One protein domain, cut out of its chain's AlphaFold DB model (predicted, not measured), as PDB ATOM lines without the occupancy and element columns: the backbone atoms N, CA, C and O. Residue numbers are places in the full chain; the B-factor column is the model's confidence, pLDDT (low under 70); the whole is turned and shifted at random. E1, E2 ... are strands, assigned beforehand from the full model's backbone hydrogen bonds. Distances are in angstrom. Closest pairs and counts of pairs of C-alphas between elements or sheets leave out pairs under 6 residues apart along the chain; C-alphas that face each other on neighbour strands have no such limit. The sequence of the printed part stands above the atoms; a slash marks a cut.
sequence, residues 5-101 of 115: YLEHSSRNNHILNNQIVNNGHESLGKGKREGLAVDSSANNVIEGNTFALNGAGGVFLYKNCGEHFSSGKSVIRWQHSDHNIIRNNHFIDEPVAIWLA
ATOM      1  N   TYR A   5    -114.923  25.350 -12.480       95.81
ATOM      2  CA  TYR A   5    -115.978  24.605 -11.797       95.81
ATOM      3  C   TYR A   5    -117.282  25.402 -11.818       95.81
ATOM      4  O   TYR A   5    -117.433  26.370 -11.075       95.81
ATOM      5  N   LEU A   6    -118.229  24.995 -12.664       95.50
ATOM      6  CA  LEU A   6    -119.571  25.572 -12.679       95.50
ATOM      7  C   LEU A   6    -120.380  24.946 -11.553       95.50
ATOM      8  O   LEU A   6    -120.884  23.826 -11.683       95.50
ATOM      9  N   GLU A   7    -120.449  25.671 -10.440       91.00
ATOM     10  CA  GLU A   7    -121.117  25.217  -9.232       91.00
ATOM     11  C   GLU A   7    -122.637  25.158  -9.400       91.00
ATOM     12  O   GLU A   7    -123.236  25.708 -10.331       91.00
ATOM     13  N   HIS A   8    -123.266  24.470  -8.462       88.25
ATOM     14  CA  HIS A   8    -124.675  24.161  -8.491       88.25
ATOM     15  C   HIS A   8    -125.559  25.378  -8.699       88.25
ATOM     16  O   HIS A   8    -125.366  26.429  -8.099       88.25
ATOM     17  N   SER A   9    -126.606  25.195  -9.504       89.12
ATOM     18  CA  SER A   9    -127.598  26.238  -9.801       89.12
ATOM     19  C   SER A   9    -127.047  27.462 -10.543       89.12
ATOM     20  O   SER A   9    -127.829  28.355 -10.862       89.12
ATOM     21  N   SER A  10    -125.757  27.482 -10.901       93.88
ATOM     22  CA  SER A  10    -125.242  28.434 -11.882       93.88
ATOM     23  C   SER A  10    -125.835  28.142 -13.263       93.88
ATOM     24  O   SER A  10    -126.112  26.988 -13.626       93.88
ATOM     25  N   ARG A  11    -126.096  29.211 -14.020       96.31
ATOM     26  CA  ARG A  11    -126.735  29.139 -15.332       96.31
ATOM     27  C   ARG A  11    -126.216  30.219 -16.268       96.31
ATOM     28  O   ARG A  11    -125.764  31.257 -15.797       96.31
ATOM     29  N   ASN A  12    -126.383  29.999 -17.572       97.88
ATOM     30  CA  ASN A  12    -126.116  30.989 -18.622       97.88
ATOM     31  C   ASN A  12    -124.664  31.498 -18.636       97.88
ATOM     32  O   ASN A  12    -124.404  32.634 -19.029       97.88
ATOM     33  N   ASN A  13    -123.707  30.674 -18.198       98.31
ATOM     34  CA  ASN A  13    -122.294  31.024 -18.276       98.31
ATOM     35  C   ASN A  13    -121.760  30.729 -19.676       98.31
ATOM     36  O   ASN A  13    -122.087  29.703 -20.277       98.31
ATOM     37  N   HIS A  14    -120.919  31.627 -20.177       98.62
ATOM     38  CA  HIS A  14    -120.280  31.518 -21.481       98.62
ATOM     39  C   HIS A  14    -118.778  31.324 -21.273       98.62
ATOM     40  O   HIS A  14    -118.077  32.237 -20.845       98.62
ATOM     41  N   ILE A  15    -118.290  30.123 -21.564       98.69
ATOM     42  CA  ILE A  15    -116.880  29.759 -21.478       98.69
ATOM     43  C   ILE A  15    -116.403  29.640 -22.915       98.69
ATOM     44  O   ILE A  15    -116.607  28.609 -23.560       98.69
ATOM     45  N   LEU A  16    -115.867  30.743 -23.438       98.75
ATOM     46  CA  LEU A  16    -115.582  30.905 -24.860       98.75
ATOM     47  C   LEU A  16    -114.092  31.133 -25.106       98.75
ATOM     48  O   LEU A  16    -113.506  32.004 -24.467       98.75
ATOM     49  N   ASN A  17    -113.514  30.417 -26.071       98.62
ATOM     50  CA  ASN A  17    -112.176  30.688 -26.616       98.62
ATOM     51  C   ASN A  17    -111.026  30.682 -25.584       98.62
ATOM     52  O   ASN A  17    -110.071  31.448 -25.705       98.62
ATOM     53  N   ASN A  18    -111.105  29.826 -24.562       98.62
ATOM     54  CA  ASN A  18    -110.077  29.700 -23.523       98.62
ATOM     55  C   ASN A  18    -109.090  28.567 -23.826       98.62
ATOM     56  O   ASN A  18    -109.433  27.583 -24.481       98.62
ATOM     57  N   GLN A  19    -107.887  28.662 -23.258       98.56
ATOM     58  CA  GLN A  19    -106.958  27.536 -23.137       98.56
ATOM     59  C   GLN A  19    -107.065  26.945 -21.726       98.56
ATOM     60  O   GLN A  19    -106.713  27.594 -20.745       98.56
ATOM     61  N   ILE A  20    -107.567  25.716 -21.617       98.56
ATOM     62  CA  ILE A  20    -107.775  25.001 -20.353       98.56
ATOM     63  C   ILE A  20    -106.788  23.838 -20.332       98.56
ATOM     64  O   ILE A  20    -107.091  22.727 -20.769       98.56
ATOM     65  N   VAL A  21    -105.570  24.132 -19.877       98.31
ATOM     66  CA  VAL A  21    -104.409  23.249 -20.038       98.31
ATOM     67  C   VAL A  21    -103.799  22.882 -18.687       98.31
ATOM     68  O   VAL A  21    -103.657  23.753 -17.830       98.31
ATOM     69  N   ASN A  22    -103.409  21.614 -18.515       97.06
ATOM     70  CA  ASN A  22    -102.631  21.123 -17.363       97.06
ATOM     71  C   ASN A  22    -103.313  21.338 -15.990       97.06
ATOM     72  O   ASN A  22    -102.668  21.655 -14.986       97.06
ATOM     73  N   ASN A  23    -104.641  21.188 -15.927       96.62
ATOM     74  CA  ASN A  23    -105.415  21.278 -14.685       96.62
ATOM     75  C   ASN A  23    -105.711  19.894 -14.107       96.62
ATOM     76  O   ASN A  23    -105.654  18.883 -14.790       96.62
ATOM     77  N   GLY A  24    -106.102  19.830 -12.835       94.25
ATOM     78  CA  GLY A  24    -106.715  18.616 -12.294       94.25
ATOM     79  C   GLY A  24    -105.791  17.414 -12.078       94.25
ATOM     80  O   GLY A  24    -106.289  16.320 -11.834       94.25
ATOM     81  N   HIS A  25    -104.470  17.578 -12.094       94.38
ATOM     82  CA  HIS A  25    -103.551  16.503 -11.705       94.38
ATOM     83  C   HIS A  25    -103.715  16.119 -10.226       94.38
ATOM     84  O   HIS A  25    -104.200  16.910  -9.405       94.38
ATOM     85  N   GLU A  26    -103.332  14.884  -9.904       90.25
ATOM     86  CA  GLU A  26    -103.298  14.379  -8.531       90.25
ATOM     87  C   GLU A  26    -102.479  15.305  -7.634       90.25
ATOM     88  O   GLU A  26    -101.398  15.768  -7.991       90.25
ATOM     89  N   SER A  27    -103.019  15.598  -6.456       82.88
ATOM     90  CA  SER A  27    -102.369  16.477  -5.493       82.88
ATOM     91  C   SER A  27    -102.846  16.143  -4.089       82.88
ATOM     92  O   SER A  27    -104.050  16.010  -3.856       82.88
ATOM     93  N   LEU A  28    -101.906  16.013  -3.147       82.12
ATOM     94  CA  LEU A  28    -102.187  15.818  -1.718       82.12
ATOM     95  C   LEU A  28    -103.155  14.648  -1.437       82.12
ATOM     96  O   LEU A  28    -104.096  14.782  -0.655       82.12
ATOM     97  N   GLY A  29    -102.971  13.517  -2.128       78.62
ATOM     98  CA  GLY A  29    -103.814  12.323  -1.974       78.62
ATOM     99  C   GLY A  29    -105.236  12.456  -2.535       78.62
ATOM    100  O   GLY A  29    -106.053  11.556  -2.357       78.62
ATOM    101  N   LYS A  30    -105.558  13.562  -3.217       79.00
ATOM    102  CA  LYS A  30    -106.816  13.727  -3.952       79.00
ATOM    103  C   LYS A  30    -106.622  13.249  -5.388       79.00
ATOM    104  O   LYS A  30    -105.661  13.650  -6.044       79.00
ATOM    105  N   GLY A  31    -107.551  12.418  -5.862       86.94
ATOM    106  CA  GLY A  31    -107.547  11.893  -7.227       86.94
ATOM    107  C   GLY A  31    -107.644  12.981  -8.299       86.94
ATOM    108  O   GLY A  31    -107.971  14.139  -8.011       86.94
ATOM    109  N   LYS A  32    -107.373  12.585  -9.547       94.31
ATOM    110  CA  LYS A  32    -107.406  13.480 -10.709       94.31
ATOM    111  C   LYS A  32    -108.788  14.105 -10.916       94.31
ATOM    112  O   LYS A  32    -109.815  13.545 -10.532       94.31
ATOM    113  N   ARG A  33    -108.800  15.282 -11.534       94.19
ATOM    114  CA  ARG A  33    -109.970  16.112 -11.822       94.19
ATOM    115  C   ARG A  33    -109.947  16.610 -13.262       94.19
ATOM    116  O   ARG A  33    -108.907  16.652 -13.911       94.19
ATOM    117  N   GLU A  34    -111.130  16.953 -13.728       97.06
ATOM    118  CA  GLU A  34    -111.429  17.526 -15.033       97.06
ATOM    119  C   GLU A  34    -110.854  18.936 -15.230       97.06
ATOM    120  O   GLU A  34    -110.673  19.674 -14.262       97.06
ATOM    121  N   GLY A  35    -110.635  19.348 -16.476       98.19
ATOM    122  CA  GLY A  35    -110.344  20.736 -16.833       98.19
ATOM    123  C   GLY A  35    -111.525  21.658 -16.523       98.19
ATOM    124  O   GLY A  35    -111.344  22.698 -15.889       98.19
ATOM    125  N   LEU A  36    -112.743  21.245 -16.890       98.38
ATOM    126  CA  LEU A  36    -113.987  21.967 -16.621       98.38
ATOM    127  C   LEU A  36    -115.075  21.037 -16.077       98.38
ATOM    128  O   LEU A  36    -115.462  20.050 -16.705       98.38
ATOM    129  N   ALA A  37    -115.616  21.397 -14.915       96.88
ATOM    130  CA  ALA A  37    -116.743  20.713 -14.293       96.88
ATOM    131  C   ALA A  37    -118.062  21.437 -14.571       96.88
ATOM    132  O   ALA A  37    -118.167  22.642 -14.338       96.88
ATOM    133  N   VAL A  38    -119.085  20.687 -14.975       96.38
ATOM    134  CA  VAL A  38    -120.479  21.146 -15.026       96.38
ATOM    135  C   VAL A  38    -121.253  20.389 -13.950       96.38
ATOM    136  O   VAL A  38    -121.813  19.317 -14.204       96.38
ATOM    137  N   ASP A  39    -121.215  20.920 -12.725       93.19
ATOM    138  CA  ASP A  39    -121.866  20.327 -11.557       93.19
ATOM    139  C   ASP A  39    -123.248  20.939 -11.334       93.19
ATOM    140  O   ASP A  39    -123.382  22.016 -10.752       93.19
ATOM    141  N   SER A  40    -124.294  20.201 -11.712       91.81
ATOM    142  CA  SER A  40    -125.685  20.591 -11.443       91.81
ATOM    143  C   SER A  40    -125.985  22.032 -11.902       91.81
ATOM    144  O   SER A  40    -126.606  22.813 -11.175       91.81
ATOM    145  N   SER A  41    -125.491  22.393 -13.088       93.94
ATOM    146  CA  SER A  41    -125.574  23.722 -13.704       93.94
ATOM    147  C   SER A  41    -126.098  23.611 -15.137       93.94
ATOM    148  O   SER A  41    -125.900  22.591 -15.798       93.94
ATOM    149  N   ALA A  42    -126.820  24.632 -15.605       95.19
ATOM    150  CA  ALA A  42    -127.672  24.510 -16.793       95.19
ATOM    151  C   ALA A  42    -127.575  25.693 -17.754       95.19
ATOM    152  O   ALA A  42    -127.285  26.812 -17.339       95.19
ATOM    153  N   ASN A  43    -127.904  25.467 -19.027       97.69
ATOM    154  CA  ASN A  43    -127.892  26.502 -20.073       97.69
ATOM    155  C   ASN A  43    -126.524  27.186 -20.252       97.69
ATOM    156  O   ASN A  43    -126.458  28.356 -20.621       97.69
ATOM    157  N   ASN A  44    -125.423  26.500 -19.942       98.31
ATOM    158  CA  ASN A  44    -124.090  27.049 -20.172       98.31
ATOM    159  C   ASN A  44    -123.629  26.751 -21.601       98.31
ATOM    160  O   ASN A  44    -123.971  25.711 -22.169       98.31
ATOM    161  N   VAL A  45    -122.808  27.636 -22.157       98.75
ATOM    162  CA  VAL A  45    -122.170  27.456 -23.464       98.75
ATOM    163  C   VAL A  45    -120.670  27.313 -23.254       98.75
ATOM    164  O   VAL A  45    -120.020  28.212 -22.723       98.75
ATOM    165  N   ILE A  46    -120.126  26.175 -23.671       98.81
ATOM    166  CA  ILE A  46    -118.696  25.873 -23.672       98.81
ATOM    167  C   ILE A  46    -118.292  25.739 -25.138       98.81
ATOM    168  O   ILE A  46    -118.606  24.735 -25.785       98.81
ATOM    169  N   GLU A  47    -117.649  26.767 -25.684       98.88
ATOM    170  CA  GLU A  47    -117.388  26.855 -27.122       98.88
ATOM    171  C   GLU A  47    -116.018  27.427 -27.484       98.88
ATOM    172  O   GLU A  47    -115.529  28.353 -26.848       98.88
ATOM    173  N   GLY A  48    -115.396  26.884 -28.534       98.75
ATOM    174  CA  GLY A  48    -114.147  27.429 -29.074       98.75
ATOM    175  C   GLY A  48    -112.932  27.245 -28.165       98.75
ATOM    176  O   GLY A  48    -111.883  27.819 -28.434       98.75
ATOM    177  N   ASN A  49    -113.049  26.488 -27.070       98.88
ATOM    178  CA  ASN A  49    -111.957  26.307 -26.118       98.88
ATOM    179  C   ASN A  49    -111.014  25.188 -26.564       98.88
ATOM    180  O   ASN A  49    -111.436  24.209 -27.185       98.88
ATOM    181  N   THR A  50    -109.759  25.295 -26.144       98.81
ATOM    182  CA  THR A  50    -108.764  24.229 -26.250       98.81
ATOM    183  C   THR A  50    -108.551  23.604 -24.879       98.81
ATOM    184  O   THR A  50    -108.108  24.280 -23.953       98.81
ATOM    185  N   PHE A  51    -108.834  22.312 -24.757       98.81
ATOM    186  CA  PHE A  51    -108.516  21.490 -23.594       98.81
ATOM    187  C   PHE A  51    -107.296  20.642 -23.916       98.81
ATOM    188  O   PHE A  51    -107.300  19.944 -24.934       98.81
ATOM    189  N   ALA A  52    -106.261  20.713 -23.082       98.62
ATOM    190  CA  ALA A  52    -105.100  19.859 -23.271       98.62
ATOM    191  C   ALA A  52    -104.469  19.398 -21.960       98.62
ATOM    192  O   ALA A  52    -104.291  20.186 -21.026       98.62
ATOM    193  N   LEU A  53    -104.041  18.136 -21.933       97.94
ATOM    194  CA  LEU A  53    -103.213  17.572 -20.867       97.94
ATOM    195  C   LEU A  53    -103.827  17.694 -19.460       97.94
ATOM    196  O   LEU A  53    -103.087  17.733 -18.479       97.94
ATOM    197  N   ASN A  54    -105.155  17.781 -19.318       98.06
ATOM    198  CA  ASN A  54    -105.768  17.819 -17.992       98.06
ATOM    199  C   ASN A  54    -105.737  16.428 -17.330       98.06
ATOM    200  O   ASN A  54    -105.736  15.380 -17.971       98.06
ATOM    201  N   GLY A  55    -105.713  16.412 -15.997       96.88
ATOM    202  CA  GLY A  55    -105.441  15.221 -15.205       96.88
ATOM    203  C   GLY A  55    -106.449  14.092 -15.417       96.88
ATOM    204  O   GLY A  55    -106.037  12.957 -15.647       96.88
ATOM    205  N   ALA A  56    -107.752  14.367 -15.300       95.75
ATOM    206  CA  ALA A  56    -108.788  13.352 -15.537       95.75
ATOM    207  C   ALA A  56    -109.429  13.444 -16.926       95.75
ATOM    208  O   ALA A  56    -109.991  12.454 -17.388       95.75
ATOM    209  N   GLY A  57    -109.385  14.610 -17.567       97.81
ATOM    210  CA  GLY A  57    -110.063  14.859 -18.834       97.81
ATOM    211  C   GLY A  57    -110.508  16.309 -19.006       97.81
ATOM    212  O   GLY A  57    -110.325  17.135 -18.111       97.81
ATOM    213  N   GLY A  58    -111.153  16.601 -20.136       98.44
ATOM    214  CA  GLY A  58    -111.575  17.942 -20.532       98.44
ATOM    215  C   GLY A  58    -112.821  18.423 -19.789       98.44
ATOM    216  O   GLY A  58    -112.715  19.157 -18.807       98.44
ATOM    217  N   VAL A  59    -114.013  18.025 -20.251       98.44
ATOM    218  CA  VAL A  59    -115.304  18.479 -19.695       98.44
ATOM    219  C   VAL A  59    -116.062  17.337 -19.033       98.44
ATOM    220  O   VAL A  59    -116.442  16.369 -19.692       98.44
ATOM    221  N   PHE A  60    -116.337  17.449 -17.734       96.69
ATOM    222  CA  PHE A  60    -117.129  16.453 -17.005       96.69
ATOM    223  C   PHE A  60    -118.497  17.029 -16.635       96.69
ATOM    224  O   PHE A  60    -118.589  17.989 -15.867       96.69
ATOM    225  N   LEU A  61    -119.562  16.401 -17.140       94.75
ATOM    226  CA  LEU A  61    -120.947  16.719 -16.791       94.75
ATOM    227  C   LEU A  61    -121.464  15.731 -15.756       94.75
ATOM    228  O   LEU A  61    -121.523  14.522 -15.999       94.75
ATOM    229  N   TYR A  62    -121.910  16.243 -14.617       89.75
ATOM    230  CA  TYR A  62    -122.522  15.417 -13.587       89.75
ATOM    231  C   TYR A  62    -123.489  16.216 -12.728       89.75
ATOM    232  O   TYR A  62    -123.404  17.436 -12.612       89.75
ATOM    233  N   LYS A  63    -124.399  15.496 -12.078       83.31
ATOM    234  CA  LYS A  63    -125.209  16.040 -10.997       83.31
ATOM    235  C   LYS A  63    -124.629  15.555  -9.678       83.31
ATOM    236  O   LYS A  63    -124.689  14.366  -9.372       83.31
ATOM    237  N   ASN A  64    -124.042  16.451  -8.897       74.31
ATOM    238  CA  ASN A  64    -123.619  16.125  -7.545       74.31
ATOM    239  C   ASN A  64    -124.834  16.222  -6.613       74.31
ATOM    240  O   ASN A  64    -125.192  17.289  -6.132       74.31
ATOM    241  N   CYS A  65    -125.518  15.120  -6.344       63.78
ATOM    242  CA  CYS A  65    -126.824  15.160  -5.675       63.78
ATOM    243  C   CYS A  65    -126.785  15.369  -4.147       63.78
ATOM    244  O   CYS A  65    -127.660  14.881  -3.449       63.78
ATOM    245  N   GLY A  66    -125.830  16.124  -3.599       59.66
ATOM    246  CA  GLY A  66    -125.817  16.447  -2.166       59.66
ATOM    247  C   GLY A  66    -125.281  15.302  -1.310       59.66
ATOM    248  O   GLY A  66    -125.811  15.013  -0.245       59.66
ATOM    249  N   GLU A  67    -124.197  14.665  -1.750       62.72
ATOM    250  CA  GLU A  67    -123.516  13.523  -1.103       62.72
ATOM    251  C   GLU A  67    -123.092  13.778   0.367       62.72
ATOM    252  O   GLU A  67    -122.661  12.861   1.064       62.72
ATOM    253  N   HIS A  68    -123.250  15.011   0.861       61.44
ATOM    254  CA  HIS A  68    -123.020  15.424   2.247       61.44
ATOM    255  C   HIS A  68    -124.190  16.215   2.862       61.44
ATOM    256  O   HIS A  68    -124.004  16.947   3.832       61.44
ATOM    257  N   PHE A  69    -125.399  16.084   2.313       59.25
ATOM    258  CA  PHE A  69    -126.592  16.721   2.870       59.25
ATOM    259  C   PHE A  69    -126.910  16.186   4.271       59.25
ATOM    260  O   PHE A  69    -127.142  16.965   5.189       59.25
ATOM    261  N   SER A  70    -126.816  14.867   4.475       62.75
ATOM    262  CA  SER A  70    -127.063  14.232   5.780       62.75
ATOM    263  C   SER A  70    -126.076  14.649   6.875       62.75
ATOM    264  O   SER A  70    -126.382  14.498   8.051       62.75
ATOM    265  N   SER A  71    -124.907  15.188   6.509       68.50
ATOM    266  CA  SER A  71    -123.923  15.730   7.450       68.50
ATOM    267  C   SER A  71    -123.981  17.257   7.581       68.50
ATOM    268  O   SER A  71    -123.122  17.834   8.244       68.50
ATOM    269  N   GLY A  72    -124.953  17.917   6.937       66.00
ATOM    270  CA  GLY A  72    -125.113  19.377   6.933       66.00
ATOM    271  C   GLY A  72    -124.041  20.135   6.142       66.00
ATOM    272  O   GLY A  72    -124.032  21.361   6.139       66.00
ATOM    273  N   LYS A  73    -123.131  19.428   5.459       64.88
ATOM    274  CA  LYS A  73    -121.988  20.021   4.740       64.88
ATOM    275  C   LYS A  73    -122.280  20.315   3.268       64.88
ATOM    276  O   LYS A  73    -121.394  20.751   2.540       64.88
ATOM    277  N   SER A  74    -123.487  20.022   2.794       68.50
ATOM    278  CA  SER A  74    -123.903  20.296   1.421       68.50
ATOM    279  C   SER A  74    -125.404  20.546   1.360       68.50
ATOM    280  O   SER A  74    -126.152  20.057   2.202       68.50
ATOM    281  N   VAL A  75    -125.838  21.297   0.351       72.25
ATOM    282  CA  VAL A  75    -127.253  21.547   0.072       72.25
ATOM    283  C   VAL A  75    -127.800  20.521  -0.915       72.25
ATOM    284  O   VAL A  75    -127.060  19.930  -1.708       72.25
ATOM    285  N   ILE A  76    -129.119  20.328  -0.905       72.31
ATOM    286  CA  ILE A  76    -129.785  19.574  -1.968       72.31
ATOM    287  C   ILE A  76    -129.674  20.373  -3.262       72.31
ATOM    288  O   ILE A  76    -130.090  21.530  -3.341       72.31
ATOM    289  N   ARG A  77    -129.118  19.735  -4.291       77.00
ATOM    290  CA  ARG A  77    -128.974  20.325  -5.620       77.00
ATOM    291  C   ARG A  77    -130.183  19.963  -6.476       77.00
ATOM    292  O   ARG A  77    -130.286  18.857  -7.010       77.00
ATOM    293  N   TRP A  78    -131.111  20.909  -6.575       76.00
ATOM    294  CA  TRP A  78    -132.358  20.755  -7.330       76.00
ATOM    295  C   TRP A  78    -132.143  20.839  -8.841       76.00
ATOM    296  O   TRP A  78    -132.790  20.115  -9.596       76.00
ATOM    297  N   GLN A  79    -131.199  21.677  -9.269       84.31
ATOM    298  CA  GLN A  79    -130.867  21.887 -10.672       84.31
ATOM    299  C   GLN A  79    -130.316  20.612 -11.332       84.31
ATOM    300  O   GLN A  79    -129.465  19.916 -10.772       84.31
ATOM    301  N   HIS A  80    -130.801  20.310 -12.536       83.00
ATOM    302  CA  HIS A  80    -130.214  19.301 -13.419       83.00
ATOM    303  C   HIS A  80    -129.056  19.896 -14.228       83.00
ATOM    304  O   HIS A  80    -128.987  21.107 -14.407       83.00
ATOM    305  N   SER A  81    -128.157  19.054 -14.738       86.88
ATOM    306  CA  SER A  81    -127.118  19.496 -15.679       86.88
ATOM    307  C   SER A  81    -127.656  19.533 -17.115       86.88
ATOM    308  O   SER A  81    -127.152  18.832 -17.988       86.88
ATOM    309  N   ASP A  82    -128.733  20.283 -17.343       88.06
ATOM    310  CA  ASP A  82    -129.518  20.282 -18.578       88.06
ATOM    311  C   ASP A  82    -129.234  21.486 -19.491       88.06
ATOM    312  O   ASP A  82    -128.764  22.535 -19.054       88.06
ATOM    313  N   HIS A  83    -129.511  21.316 -20.789       95.69
ATOM    314  CA  HIS A  83    -129.395  22.363 -21.817       95.69
ATOM    315  C   HIS A  83    -128.007  23.018 -21.941       95.69
ATOM    316  O   HIS A  83    -127.873  24.115 -22.475       95.69
ATOM    317  N   ASN A  84    -126.954  22.353 -21.465       97.25
ATOM    318  CA  ASN A  84    -125.587  22.801 -21.696       97.25
ATOM    319  C   ASN A  84    -125.176  22.483 -23.137       97.25
ATOM    320  O   ASN A  84    -125.401  21.372 -23.620       97.25
ATOM    321  N   ILE A  85    -124.541  23.442 -23.801       98.44
ATOM    322  CA  ILE A  85    -124.039  23.294 -25.165       98.44
ATOM    323  C   ILE A  85    -122.518  23.226 -25.108       98.44
ATOM    324  O   ILE A  85    -121.862  24.160 -24.652       98.44
ATOM    325  N   ILE A  86    -121.960  22.124 -25.604       98.31
ATOM    326  CA  ILE A  86    -120.519  21.945 -25.788       98.31
ATOM    327  C   ILE A  86    -120.287  21.803 -27.287       98.31
ATOM    328  O   ILE A  86    -120.664  20.789 -27.872       98.31
ATOM    329  N   ARG A  87    -119.711  22.823 -27.927       98.56
ATOM    330  CA  ARG A  87    -119.534  22.844 -29.389       98.56
ATOM    331  C   ARG A  87    -118.215  23.478 -29.797       98.56
ATOM    332  O   ARG A  87    -117.723  24.353 -29.104       98.56
ATOM    333  N   ASN A  88    -117.658  23.058 -30.929       98.69
ATOM    334  CA  ASN A  88    -116.467  23.674 -31.526       98.69
ATOM    335  C   ASN A  88    -115.256  23.780 -30.572       98.69
ATOM    336  O   ASN A  88    -114.487  24.729 -30.669       98.69
ATOM    337  N   ASN A  89    -115.094  22.847 -29.628       98.75
ATOM    338  CA  ASN A  89    -113.919  22.798 -28.749       98.75
ATOM    339  C   ASN A  89    -112.889  21.811 -29.304       98.75
ATOM    340  O   ASN A  89    -113.259  20.803 -29.910       98.75
ATOM    341  N   HIS A  90    -111.614  22.073 -29.043       98.69
ATOM    342  CA  HIS A  90    -110.509  21.190 -29.392       98.69
ATOM    343  C   HIS A  90    -110.013  20.467 -28.135       98.69
ATOM    344  O   HIS A  90    -109.714  21.112 -27.134       98.69
ATOM    345  N   PHE A  91    -109.931  19.137 -28.177       98.69
ATOM    346  CA  PHE A  91    -109.397  18.312 -27.091       98.69
ATOM    347  C   PHE A  91    -108.126  17.624 -27.580       98.69
ATOM    348  O   PHE A  91    -108.176  16.892 -28.566       98.69
ATOM    349  N   ILE A  92    -107.005  17.876 -26.910       98.62
ATOM    350  CA  ILE A  92    -105.677  17.408 -27.312       98.62
ATOM    351  C   ILE A  92    -105.088  16.612 -26.149       98.62
ATOM    352  O   ILE A  92    -104.924  17.148 -25.057       98.62
ATOM    353  N   ASP A  93    -104.787  15.334 -26.373       97.69
ATOM    354  CA  ASP A  93    -104.152  14.453 -25.379       97.69
ATOM    355  C   ASP A  93    -104.865  14.418 -24.012       97.69
ATOM    356  O   ASP A  93    -104.252  14.297 -22.951       97.69
ATOM    357  N   GLU A  94    -106.194  14.531 -24.032       97.81
ATOM    358  CA  GLU A  94    -107.035  14.380 -22.848       97.81
ATOM    359  C   GLU A  94    -107.276  12.895 -22.544       97.81
ATOM    360  O   GLU A  94    -107.661  12.156 -23.454       97.81
ATOM    361  N   PRO A  95    -107.170  12.444 -21.276       97.00
ATOM    362  CA  PRO A  95    -107.538  11.073 -20.916       97.00
ATOM    363  C   PRO A  95    -108.984  10.735 -21.301       97.00
ATOM    364  O   PRO A  95    -109.275   9.631 -21.756       97.00
ATOM    365  N   VAL A  96    -109.887  11.708 -21.135       97.19
ATOM    366  CA  VAL A  96    -111.268  11.684 -21.626       97.19
ATOM    367  C   VAL A  96    -111.632  13.092 -22.092       97.19
ATOM    368  O   VAL A  96    -111.582  14.029 -21.299       97.19
ATOM    369  N   ALA A  97    -112.044  13.262 -23.350       98.00
ATOM    370  CA  ALA A  97    -112.439  14.576 -23.868       98.00
ATOM    371  C   ALA A  97    -113.684  15.127 -23.142       98.00
ATOM    372  O   ALA A  97    -113.628  16.165 -22.479       98.00
ATOM    373  N   ILE A  98    -114.803  14.401 -23.224       98.12
ATOM    374  CA  ILE A  98    -116.063  14.739 -22.554       98.12
ATOM    375  C   ILE A  98    -116.585  13.493 -21.842       98.12
ATOM    376  O   ILE A  98    -116.748  12.448 -22.469       98.12
ATOM    377  N   TRP A  99    -116.897  13.613 -20.551       96.31
ATOM    378  CA  TRP A  99    -117.535  12.543 -19.784       96.31
ATOM    379  C   TRP A  99    -118.928  12.968 -19.321       96.31
ATOM    380  O   TRP A  99    -119.088  13.771 -18.397       96.31
ATOM    381  N   LEU A 100    -119.949  12.400 -19.963       93.44
ATOM    382  CA  LEU A 100    -121.343  12.554 -19.560       93.44
ATOM    383  C   LEU A 100    -121.684  11.610 -18.409       93.44
ATOM    384  O   LEU A 100    -121.353  10.429 -18.441       93.44
ATOM    385  N   ALA A 101    -122.372  12.143 -17.405       87.88
ATOM    386  CA  ALA A 101    -122.753  11.406 -16.210       87.88
ATOM    387  C   ALA A 101    -121.538  10.781 -15.490       87.88
ATOM    388  O   ALA A 101    -121.604   9.659 -14.990       87.88
TER     389      ALA A 101
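Overview. This is residues 5 to 101 of the 115 residues of the protein "Parallel beta-helix repeat" of Ewingella americana (UniProt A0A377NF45). What shape? With little regular structure, the chain winds in three stacked turns, with a long loop, residues 63 to 84. Built of what? Nine named strands, 33 of 97 printed residues, form three parallel sheets, E1 E4 E7, E2 E5 E8 and E3 E6 E9: all strand. The whole is compact, radius of gyration of the C-alphas 13.7 A, spanning 39 by 33 by 18 A.

Arrangement. What begins? E1, residues 14 to 16, runs on into E2, residues 19 to 21, at 83 degrees. What pairs? E4, residues 45 to 47, is parallel to E1; N 15 and O 45 are within hydrogen-bond range, 2.8 A apart.

Along the chain. Which strands follow? E3 spans residues 34 to 39, E5 50 to 52, E6 57 to 62, E7 85 to 87, E8 90 to 92 and E9 98 to 100. Where? C-alpha 14 is at (-120.280, 31.518, -21.481) and C-alpha 100 at (-121.343, 12.554, -19.560).

Size, cuts and confidence. Long links? E2 to E3 and E6 to E7 are long. Low confidence? Residues 65 to 74 have pLDDT under 70.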